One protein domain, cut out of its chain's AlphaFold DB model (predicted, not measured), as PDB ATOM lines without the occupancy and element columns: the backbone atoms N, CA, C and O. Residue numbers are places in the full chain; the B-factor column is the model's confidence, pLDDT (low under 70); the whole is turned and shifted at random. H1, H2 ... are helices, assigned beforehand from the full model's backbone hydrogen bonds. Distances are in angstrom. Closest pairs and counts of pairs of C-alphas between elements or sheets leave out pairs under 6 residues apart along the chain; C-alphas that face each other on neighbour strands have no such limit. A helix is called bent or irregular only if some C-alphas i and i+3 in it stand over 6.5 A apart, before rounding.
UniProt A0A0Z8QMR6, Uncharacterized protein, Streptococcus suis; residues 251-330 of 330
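AT A GLANCE: This is residues 251 to 330 of the 330 residues of an uncharacterized protein of Streptococcus suis (UniProt A0A0Z8QMR6). The two longer helices, H2 and H3, meet end to end at a corner and open as a wide V, and the shorter H1 crosses part of H2. Residues 251 to 260, before H1, lie in the opening between H1 and H3, while the loop of residues 273 to 288 swings out beyond H1 to one end of the long axis; the far end of H3 makes the other. The tip of the V, residues 305 to 310, of which 308 to 310 belong to H3, sticks out. The printed part has 80 residues with three named helices, H1, H2 and H3 in that order, and no named strand, and its class is all helix. It is loose, with a radius of gyration of the C-alphas of 15.0 A, and only just flat, spanning 50 by 26 by 15 A.

HOW THE PARTS SIT: After residues 251 to 260 comes H1, residues 261 to 272. H1 touches H2, residues 289 to 306, which meets it with residues 293 to 300 alone. The closest C-alphas of the two, those of Leu 268 and Leu 296, are 6.1 A apart. H1 and H2 run the same way at a steep tilt of 55 degrees. H2 and H3, residues 308 to 328, touch only at the corner by their link, with residues 303 to 305 of H2 and 310 to 311 of H3. Their closest C-alphas are those of Met 304 and Lys 311, 4.9 A apart. They run opposite ways at a steep tilt of 69 degrees, only just short of about perpendicular, and their centres are 19.6 A apart. H1 and H3 are apart. In H1, H2 and H3 every O i to N i+4 pair is within hydrogen-bond range.

IN THESE COORDINATES: H1 begins with C-alpha 261 at (266.637, 261.504, 200.878) and measures 15.6 A from first to last C-alpha over its 12 residues. H2 has 18 residues and a length of 25.6 A, beginning with C-alpha 289 at (267.345, 271.013, 207.812). H3, the longest helix with 21 residues, measures 30.7 A and ends with C-alpha 328 at (266.012, 242.520, 188.393). None of the three helices is bent.

THE WHOLE: The two C-alphas farthest apart are those of Asp 285 and Lys 330, 49.8 A from each other. The printed part has no cut and ends at residue 330, the chain's last residue. The link from H1 to H2 is long, with 16 residues, and the link from H2 to H3 is tight, with 1 residue. The mean pLDDT of the printed part is 84.7, and residues 276 to 277 and 328 to 330 are under 70, where the model's confidence is low.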
ATOM      1  N   ARG A 251     261.516 253.372 199.804       86.75
ATOM      2  CA  ARG A 251     262.174 254.620 199.381       86.75
ATOM      3  C   ARG A 251     263.107 255.201 200.443       86.75
ATOM      4  O   ARG A 251     263.841 256.146 200.165       86.75
ATOM      5  N   ILE A 252     263.093 254.660 201.665       89.56
ATOM      6  CA  ILE A 252     263.940 255.144 202.765       89.56
ATOM      7  C   ILE A 252     265.318 254.484 202.781       89.56
ATOM      8  O   ILE A 252     266.203 254.976 203.481       89.56
ATOM      9  N   PHE A 253     265.499 253.358 202.089       89.62
ATOM     10  CA  PHE A 253     266.748 252.599 202.095       89.62
ATOM     11  C   PHE A 253     267.668 253.091 200.983       89.62
ATOM     12  O   PHE A 253     267.262 253.108 199.829       89.62
ATOM     13  N   GLU A 254     268.909 253.443 201.318       87.25
ATOM     14  CA  GLU A 254     269.905 253.947 200.353       87.25
ATOM     15  C   GLU A 254     270.214 252.936 199.241       87.25
ATOM     16  O   GLU A 254     270.591 253.303 198.134       87.25
ATOM     17  N   GLU A 255     270.031 251.645 199.522       84.88
ATOM     18  CA  GLU A 255     270.255 250.565 198.568       84.88
ATOM     19  C   GLU A 255     269.114 250.388 197.552       84.88
ATOM     20  O   GLU A 255     269.311 249.730 196.521       84.88
ATOM     21  N   SER A 256     267.946 250.977 197.834       86.19
ATOM     22  CA  SER A 256     266.754 250.928 196.990       86.19
ATOM     23  C   SER A 256     266.936 251.762 195.719       86.19
ATOM     24  O   SER A 256     267.453 252.878 195.792       86.19
ATOM     25  N   PRO A 257     266.473 251.287 194.548       82.00
ATOM     26  CA  PRO A 257     266.485 252.087 193.321       82.00
ATOM     27  C   PRO A 257     265.585 253.329 193.415       82.00
ATOM     28  O   PRO A 257     265.821 254.311 192.720       82.00
ATOM     29  N   ASN A 258     264.595 253.308 194.311       86.31
ATOM     30  CA  ASN A 258     263.656 254.406 194.538       86.31
ATOM     31  C   ASN A 258     264.045 255.265 195.752       86.31
ATOM     32  O   ASN A 258     263.185 255.907 196.356       86.31
ATOM     33  N   TYR A 259     265.318 255.225 196.159       88.81
ATOM     34  CA  TYR A 259     265.795 255.981 197.306       88.81
ATOM     35  C   TYR A 259     265.624 257.489 197.101       88.81
ATOM     36  O   TYR A 259     266.140 258.063 196.145       88.81
ATOM     37  N   ASP A 260     264.955 258.141 198.052       88.62
ATOM     38  CA  ASP A 260     264.832 259.596 198.094       88.62
ATOM     39  C   ASP A 260     265.145 260.095 199.508       88.62
ATOM     40  O   ASP A 260     264.459 259.778 200.488       88.62
ATOM     41  N   ILE A 261     266.186 260.921 199.612       87.06
ATOM     42  CA  ILE A 261     266.637 261.504 200.878       87.06
ATOM     43  C   ILE A 261     265.561 262.374 201.542       87.06
ATOM     44  O   ILE A 261     265.470 262.424 202.769       87.06
ATOM     45  N   THR A 262     264.694 263.007 200.754       87.94
ATOM     46  CA  THR A 262     263.563 263.814 201.226       87.94
ATOM     47  C   THR A 262     262.502 262.926 201.864       87.94
ATOM     48  O   THR A 262     261.953 263.260 202.917       87.94
ATOM     49  N   ILE A 263     262.235 261.767 201.259       87.94
ATOM     50  CA  ILE A 263     261.299 260.771 201.790       87.94
ATOM     51  C   ILE A 263     261.872 260.137 203.053       87.94
ATOM     52  O   ILE A 263     261.171 260.043 204.058       87.94
ATOM     53  N   ARG A 264     263.167 259.803 203.062       89.12
ATOM     54  CA  ARG A 264     263.861 259.332 204.268       89.12
ATOM     55  C   ARG A 264     263.784 260.358 205.397       89.12
ATOM     56  O   ARG A 264     263.473 259.991 206.528       89.12
ATOM     57  N   PHE A 265     264.014 261.638 205.106       90.06
ATOM     58  CA  PHE A 265     263.873 262.710 206.090       90.06
ATOM     59  C   PHE A 265     262.449 262.766 206.659       90.06
ATOM     60  O   PHE A 265     262.283 262.728 207.876       90.06
ATOM     61  N   LYS A 266     261.418 262.781 205.803       90.25
ATOM     62  CA  LYS A 266     260.010 262.792 206.239       90.25
ATOM     63  C   LYS A 266     259.640 261.552 207.057       90.25
ATOM     64  O   LYS A 266     259.023 261.691 208.110       90.25
ATOM     65  N   TYR A 267     260.071 260.366 206.627       90.88
ATOM     66  CA  TYR A 267     259.852 259.100 207.327       90.88
ATOM     67  C   TYR A 267     260.440 259.117 208.741       90.88
ATOM     68  O   TYR A 267     259.780 258.722 209.708       90.88
ATOM     69  N   LEU A 268     261.688 259.581 208.871       89.94
ATOM     70  CA  LEU A 268     262.359 259.673 210.163       89.94
ATOM     71  C   LEU A 268     261.727 260.752 211.031       89.94
ATOM     72  O   LEU A 268     261.515 260.514 212.216       89.94
ATOM     73  N   LYS A 269     261.359 261.894 210.445       89.38
ATOM     74  CA  LYS A 269     260.659 262.961 211.155       89.38
ATOM     75  C   LYS A 269     259.317 262.464 211.703       89.38
ATOM     76  O   LYS A 269     258.958 262.689 212.849       89.38
ATOM     77  N   GLU A 270     258.573 261.693 210.926       87.56
ATOM     78  CA  GLU A 270     257.301 261.139 211.382       87.56
ATOM     79  C   GLU A 270     257.430 260.210 212.602       87.56
ATOM     80  O   GLU A 270     256.542 260.193 213.453       87.56
ATOM     81  N   ARG A 271     258.536 259.461 212.702       86.25
ATOM     82  CA  ARG A 271     258.706 258.381 213.690       86.25
ATOM     83  C   ARG A 271     259.630 258.714 214.856       86.25
ATOM     84  O   ARG A 271     259.558 258.036 215.881       86.25
ATOM     85  N   LEU A 272     260.547 259.659 214.677       88.06
ATOM     86  CA  LEU A 272     261.672 259.912 215.583       88.06
ATOM     87  C   LEU A 272     261.889 261.397 215.887       88.06
ATOM     88  O   LEU A 272     262.788 261.700 216.681       88.06
ATOM     89  N   ASP A 273     261.103 262.291 215.279       83.31
ATOM     90  CA  ASP A 273     261.177 263.722 215.567       83.31
ATOM     91  C   ASP A 273     260.865 264.003 217.028       83.31
ATOM     92  O   ASP A 273     260.026 263.364 217.675       83.31
ATOM     93  N   ASP A 274     261.592 264.976 217.549       76.50
ATOM     94  CA  ASP A 274     261.465 265.402 218.919       76.50
ATOM     95  C   ASP A 274     260.476 266.554 219.010       76.50
ATOM     96  O   ASP A 274     260.836 267.726 219.072       76.50
ATOM     97  N   THR A 275     259.200 266.186 219.064       72.81
ATOM     98  CA  THR A 275     258.099 267.141 219.260       72.81
ATOM     99  C   THR A 275     258.113 267.819 220.635       72.81
ATOM    100  O   THR A 275     257.274 268.678 220.892       72.81
ATOM    101  N   THR A 276     259.038 267.450 221.531       59.09
ATOM    102  CA  THR A 276     259.138 268.042 222.872       59.09
ATOM    103  C   THR A 276     259.979 269.315 222.907       59.09
ATOM    104  O   THR A 276     259.998 269.999 223.929       59.09
ATOM    105  N   THR A 277     260.648 269.660 221.800       66.00
ATOM    106  CA  THR A 277     261.465 270.873 221.686       66.00
ATOM    107  C   THR A 277     261.091 271.680 220.448       66.00
ATOM    108  O   THR A 277     260.822 271.122 219.390       66.00
ATOM    109  N   ASP A 278     261.160 273.002 220.561       74.06
ATOM    110  CA  ASP A 278     261.055 273.957 219.450       74.06
ATOM    111  C   ASP A 278     262.353 274.053 218.627       74.06
ATOM    112  O   ASP A 278     262.450 274.843 217.689       74.06
ATOM    113  N   ARG A 279     263.380 273.259 218.969       74.50
ATOM    114  CA  ARG A 279     264.690 273.252 218.297       74.50
ATOM    115  C   ARG A 279     264.575 273.011 216.796       74.50
ATOM    116  O   ARG A 279     265.371 273.537 216.029       74.50
ATOM    117  N   TRP A 280     263.609 272.192 216.399       82.88
ATOM    118  CA  TRP A 280     263.423 271.761 215.020       82.88
ATOM    119  C   TRP A 280     262.158 272.341 214.380       82.88
ATOM    120  O   TRP A 280     261.652 271.796 213.392       82.88
ATOM    121  N   ASP A 281     261.644 273.442 214.938       79.88
ATOM    122  CA  ASP A 281     260.575 274.213 214.318       79.88
ATOM    123  C   ASP A 281     261.097 274.877 213.036       79.88
ATOM    124  O   ASP A 281     262.044 275.661 213.056       79.88
ATOM    125  N   PHE A 282     260.473 274.535 211.908       79.88
ATOM    126  CA  PHE A 282     260.859 275.007 210.580       79.88
ATOM    127  C   PHE A 282     260.554 276.495 210.360       79.88
ATOM    128  O   PHE A 282     260.986 277.055 209.357       79.88
ATOM    129  N   THR A 283     259.776 277.114 211.253       78.88
ATOM    130  CA  THR A 283     259.435 278.541 211.197       78.88
ATOM    131  C   THR A 283     260.510 279.440 211.807       78.88
ATOM    132  O   THR A 283     260.409 280.659 211.694       78.88
ATOM    133  N   ARG A 284     261.539 278.863 212.439       79.94
ATOM    134  CA  ARG A 284     262.650 279.612 213.029       79.94
ATOM    135  C   ARG A 284     263.673 280.035 211.981       79.94
ATOM    136  O   ARG A 284     264.046 279.247 211.116       79.94
ATOM    137  N   ASP A 285     264.213 281.237 212.157       79.44
ATOM    138  CA  ASP A 285     265.240 281.802 211.273       79.44
ATOM    139  C   ASP A 285     266.568 281.022 211.310       79.44
ATOM    140  O   ASP A 285     267.327 281.039 210.342       79.44
ATOM    141  N   ASP A 286     266.854 280.320 212.412       84.25
ATOM    142  CA  ASP A 286     268.053 279.495 212.602       84.25
ATOM    143  C   ASP A 286     267.829 278.002 212.297       84.25
ATOM    144  O   ASP A 286     268.669 277.164 212.636       84.25
ATOM    145  N   TYR A 287     266.705 277.647 211.665       85.94
ATOM    146  CA  TYR A 287     266.406 276.261 211.327       85.94
ATOM    147  C   TYR A 287     267.347 275.718 210.242       85.94
ATOM    148  O   TYR A 287     267.346 276.164 209.094       85.94
ATOM    149  N   ASP A 288     268.094 274.670 210.592       87.06
ATOM    150  CA  ASP A 288     268.971 273.939 209.677       87.06
ATOM    151  C   ASP A 288     268.432 272.518 209.436       87.06
ATOM    152  O   ASP A 288     268.503 271.626 210.291       87.06
ATOM    153  N   ALA A 289     267.901 272.298 208.230       84.81
ATOM    154  CA  ALA A 289     267.345 271.013 207.812       84.81
ATOM    155  C   ALA A 289     268.387 269.880 207.802       84.81
ATOM    156  O   ALA A 289     268.044 268.726 208.073       84.81
ATOM    157  N   TYR A 290     269.655 270.189 207.519       86.12
ATOM    158  CA  TYR A 290     270.728 269.203 207.489       86.12
ATOM    159  C   TYR A 290     271.096 268.752 208.907       86.12
ATOM    160  O   TYR A 290     271.192 267.550 209.169       86.12
ATOM    161  N   GLN A 291     271.199 269.688 209.854       86.94
ATOM    162  CA  GLN A 291     271.396 269.346 211.269       86.94
ATOM    163  C   GLN A 291     270.223 268.551 211.839       86.94
ATOM    164  O   GLN A 291     270.428 267.597 212.596       86.94
ATOM    165  N   HIS A 292     268.996 268.895 211.445       91.56
ATOM    166  CA  HIS A 292     267.819 268.137 211.848       91.56
ATOM    167  C   HIS A 292     267.881 266.700 211.307       91.56
ATOM    168  O   HIS A 292     267.663 265.740 212.048       91.56
ATOM    169  N   TYR A 293     268.262 266.520 210.041       89.94
ATOM    170  CA  TYR A 293     268.440 265.189 209.462       89.94
ATOM    171  C   TYR A 293     269.493 264.363 210.213       89.94
ATOM    172  O   TYR A 293     269.234 263.207 210.550       89.94
ATOM    173  N   GLN A 294     270.651 264.948 210.531       90.06
ATOM    174  CA  GLN A 294     271.696 264.268 211.304       90.06
ATOM    175  C   GLN A 294     271.209 263.851 212.697       90.06
ATOM    176  O   GLN A 294     271.481 262.737 213.146       90.06
ATOM    177  N   TYR A 295     270.443 264.714 213.367       91.56
ATOM    178  CA  TYR A 295     269.818 264.381 214.644       91.56
ATOM    179  C   TYR A 295     268.876 263.173 214.522       91.56
ATOM    180  O   TYR A 295     268.974 262.222 215.303       91.56
ATOM    181  N   LEU A 296     268.006 263.177 213.509       92.00
ATOM    182  CA  LEU A 296     267.076 262.084 213.235       92.00
ATOM    183  C   LEU A 296     267.801 260.768 212.907       92.00
ATOM    184  O   LEU A 296     267.391 259.710 213.389       92.00
ATOM    185  N   GLN A 297     268.907 260.819 212.156       90.75
ATOM    186  CA  GLN A 297     269.770 259.654 211.920       90.75
ATOM    187  C   GLN A 297     270.354 259.107 213.224       90.75
ATOM    188  O   GLN A 297     270.238 257.913 213.496       90.75
ATOM    189  N   GLY A 298     270.900 259.973 214.081       90.56
ATOM    190  CA  GLY A 298     271.442 259.554 215.376       90.56
ATOM    191  C   GLY A 298     270.386 258.880 216.262       90.56
ATOM    192  O   GLY A 298     270.655 257.862 216.905       90.56
ATOM    193  N   ARG A 299     269.148 259.387 216.252       91.19
ATOM    194  CA  ARG A 299     268.008 258.771 216.955       91.19
ATOM    195  C   ARG A 299     267.639 257.412 216.363       91.19
ATOM    196  O   ARG A 299     267.359 256.476 217.113       91.19
ATOM    197  N   HIS A 300     267.675 257.283 215.040       92.81
ATOM    198  CA  HIS A 300     267.430 256.019 214.354       92.81
ATOM    199  C   HIS A 300     268.474 254.962 214.729       92.81
ATOM    200  O   HIS A 300     268.117 253.845 215.103       92.81
ATOM    201  N   GLU A 301     269.757 255.320 214.726       90.62
ATOM    202  CA  GLU A 301     270.842 254.429 215.144       90.62
ATOM    203  C   GLU A 301     270.719 254.004 216.609       90.62
ATOM    204  O   GLU A 301     270.916 252.833 216.939       90.62
ATOM    205  N   GLN A 302     270.361 254.930 217.503       90.19
ATOM    206  CA  GLN A 302     270.098 254.602 218.905       90.19
ATOM    207  C   GLN A 302     268.936 253.616 219.041       90.19
ATOM    208  O   GLN A 302     269.038 252.652 219.798       90.19
ATOM    209  N   LYS A 303     267.853 253.806 218.277       89.81
ATOM    210  CA  LYS A 303     266.723 252.870 218.256       89.81
ATOM    211  C   LYS A 303     267.149 251.491 217.748       89.81
ATOM    212  O   LYS A 303     266.807 250.495 218.372       89.81
ATOM    213  N   MET A 304     267.967 251.429 216.699       88.81
ATOM    214  CA  MET A 304     268.549 250.177 216.197       88.81
ATOM    215  C   MET A 304     269.447 249.476 217.230       88.81
ATOM    216  O   MET A 304     269.525 248.250 217.235       88.81
ATOM    217  N   LYS A 305     270.139 250.221 218.102       89.50
ATOM    218  CA  LYS A 305     270.961 249.649 219.183       89.50
ATOM    219  C   LYS A 305     270.117 249.140 220.355       89.50
ATOM    220  O   LYS A 305     270.422 248.082 220.895       89.50
ATOM    221  N   ASN A 306     269.076 249.880 220.728       88.12
ATOM    222  CA  ASN A 306     268.310 249.637 221.952       88.12
ATOM    223  C   ASN A 306     267.110 248.696 221.753       88.12
ATOM    224  O   ASN A 306     266.699 248.032 222.701       88.12
ATOM    225  N   ASP A 307     266.544 248.626 220.545       91.06
ATOM    226  CA  ASP A 307     265.387 247.788 220.222       91.06
ATOM    227  C   ASP A 307     265.777 246.679 219.235       91.06
ATOM    228  O   ASP A 307     265.851 246.866 218.016       91.06
ATOM    229  N   PHE A 308     266.019 245.487 219.787       87.19
ATOM    230  CA  PHE A 308     266.421 244.312 219.018       87.19
ATOM    231  C   PHE A 308     265.359 243.874 217.996       87.19
ATOM    232  O   PHE A 308     265.710 243.476 216.885       87.19
ATOM    233  N   ARG A 309     264.065 243.977 218.335       86.38
ATOM    234  CA  ARG A 309     262.974 243.580 217.428       86.38
ATOM    235  C   ARG A 309     262.871 244.547 216.256       86.38
ATOM    236  O   ARG A 309     262.775 244.105 215.112       86.38
ATOM    237  N   TYR A 310     262.950 245.851 216.521       89.06
ATOM    238  CA  TYR A 310     262.993 246.873 215.473       89.06
ATOM    239  C   TYR A 310     264.183 246.655 214.533       89.06
ATOM    240  O   TYR A 310     264.005 246.630 213.315       89.06
ATOM    241  N   LYS A 311     265.374 246.401 215.092       89.88
ATOM    242  CA  LYS A 311     266.584 246.102 214.317       89.88
ATOM    243  C   LYS A 311     266.403 244.906 213.387       89.88
ATOM    244  O   LYS A 311     266.769 244.998 212.217       89.88
ATOM    245  N   GLN A 312     265.849 243.798 213.881       87.44
ATOM    246  CA  GLN A 312     265.628 242.608 213.058       87.44
ATOM    247  C   GLN A 312     264.682 242.884 211.887       87.44
ATOM    248  O   GLN A 312     265.005 242.525 210.756       87.44
ATOM    249  N   ARG A 313     263.558 243.572 212.126       90.19
ATOM    250  CA  ARG A 313     262.604 243.913 211.058       90.19
ATOM    251  C   ARG A 313     263.207 244.859 210.021       90.19
ATOM    252  O   ARG A 313     263.053 244.616 208.831       90.19
ATOM    253  N   TYR A 314     263.954 245.873 210.464       90.44
ATOM    254  CA  TYR A 314     264.636 246.809 209.569       90.44
ATOM    255  C   TYR A 314     265.657 246.100 208.667       90.44
ATOM    256  O   TYR A 314     265.688 246.339 207.464       90.44
ATOM    257  N   ILE A 315     266.480 245.208 209.232       88.69
ATOM    258  CA  ILE A 315     267.471 244.442 208.459       88.69
ATOM    259  C   ILE A 315     266.775 243.491 207.481       88.69
ATOM    260  O   ILE A 315     267.192 243.400 206.332       88.69
ATOM    261  N   SER A 316     265.699 242.824 207.907       89.06
ATOM    262  CA  SER A 316     264.921 241.943 207.032       89.06
ATOM    263  C   SER A 316     264.334 242.700 205.837       89.06
ATOM    264  O   SER A 316     264.452 242.230 204.711       89.06
ATOM    265  N   ALA A 317     263.740 243.874 206.069       88.81
ATOM    266  CA  ALA A 317     263.190 244.714 205.007       88.81
ATOM    267  C   ALA A 317     264.289 245.209 204.052       88.81
ATOM    268  O   ALA A 317     264.148 245.109 202.836       88.81
ATOM    269  N   LYS A 318     265.426 245.657 204.603       89.06
ATOM    270  CA  LYS A 318     266.596 246.067 203.819       89.06
ATOM    271  C   LYS A 318     267.116 244.937 202.924       89.06
ATOM    272  O   LYS A 318     267.374 245.161 201.745       89.06
ATOM    273  N   ASN A 319     267.262 243.730 203.470       88.44
ATOM    274  CA  ASN A 319     267.768 242.580 202.721       88.44
ATOM    275  C   ASN A 319     266.809 242.167 201.599       88.44
ATOM    276  O   ASN A 319     267.267 241.926 200.489       88.44
ATOM    277  N   ALA A 320     265.496 242.187 201.847       86.69
ATOM    278  CA  ALA A 320     264.494 241.879 200.827       86.69
ATOM    279  C   ALA A 320     264.543 242.843 199.624       86.69
ATOM    280  O   ALA A 320     264.245 242.444 198.500       86.69
ATOM    281  N   ILE A 321     264.928 244.107 199.836       86.75
ATOM    282  CA  ILE A 321     265.120 245.087 198.754       86.75
ATOM    283  C   ILE A 321     266.396 244.777 197.960       86.75
ATOM    284  O   ILE A 321     266.390 244.830 196.733       86.75
ATOM    285  N   ILE A 322     267.486 244.429 198.651       84.44
ATOM    286  CA  ILE A 322     268.757 244.054 198.012       84.44
ATOM    287  C   ILE A 322     268.584 242.786 197.164       84.44
ATOM    288  O   ILE A 322     269.101 242.719 196.052       84.44
ATOM    289  N   GLU A 323     267.843 241.797 197.665       84.00
ATOM    290  CA  GLU A 323     267.537 240.557 196.945       84.00
ATOM    291  C   GLU A 323     266.728 240.832 195.673       84.00
ATOM    292  O   GLU A 323     267.163 240.429 194.597       84.00
ATOM    293  N   ARG A 324     265.647 241.622 195.758       81.56
ATOM    294  CA  ARG A 324     264.851 242.016 194.580       81.56
ATOM    295  C   ARG A 324     265.667 242.774 193.533       81.56
ATOM    296  O   ARG A 324     265.585 242.473 192.349       81.56
ATOM    297  N   LYS A 325     266.535 243.695 193.962       77.12
ATOM    298  CA  LYS A 325     267.450 244.407 193.057       77.12
ATOM    299  C   LYS A 325     268.406 243.458 192.328       77.12
ATOM    300  O   LYS A 325     268.715 243.669 191.162       77.12
ATOM    301  N   ASN A 326     268.895 242.423 193.009       75.50
ATOM    302  CA  ASN A 326     269.786 241.432 192.406       75.50
ATOM    303  C   ASN A 326     269.050 240.476 191.451       75.50
ATOM    304  O   ASN A 326     269.689 239.895 190.574       75.50
ATOM    305  N   GLU A 327     267.739 240.301 191.622       74.19
ATOM    306  CA  GLU A 327     266.877 239.534 190.716       74.19
ATOM    307  C   GLU A 327     266.506 240.325 189.454       74.19
ATOM    308  O   GLU A 327     266.477 239.739 188.383       74.19
ATOM    309  N   GLU A 328     266.311 241.645 189.546       65.94
ATOM    310  CA  GLU A 328     266.012 242.520 188.393       65.94
ATOM    311  C   GLU A 328     267.222 242.793 187.477       65.94
ATOM    312  O   GLU A 328     267.060 243.248 186.346       65.94
ATOM    313  N   VAL A 329     268.442 242.543 187.964       59.69
ATOM    314  CA  VAL A 329     269.704 242.724 187.217       59.69
ATOM    315  C   VAL A 329     270.170 241.424 186.530       59.69
ATOM    316  O   VAL A 329     271.117 241.452 185.742       59.69
ATOM    317  N   LYS A 330     269.513 240.290 186.805       48.34
ATOM    318  CA  LYS A 330     269.711 239.014 186.096       48.34
ATOM    319  C   LYS A 330     268.740 238.882 184.934       48.34
ATOM    320  O   LYS A 330     269.170 238.291 183.918       48.34
TER     321      LYS A 330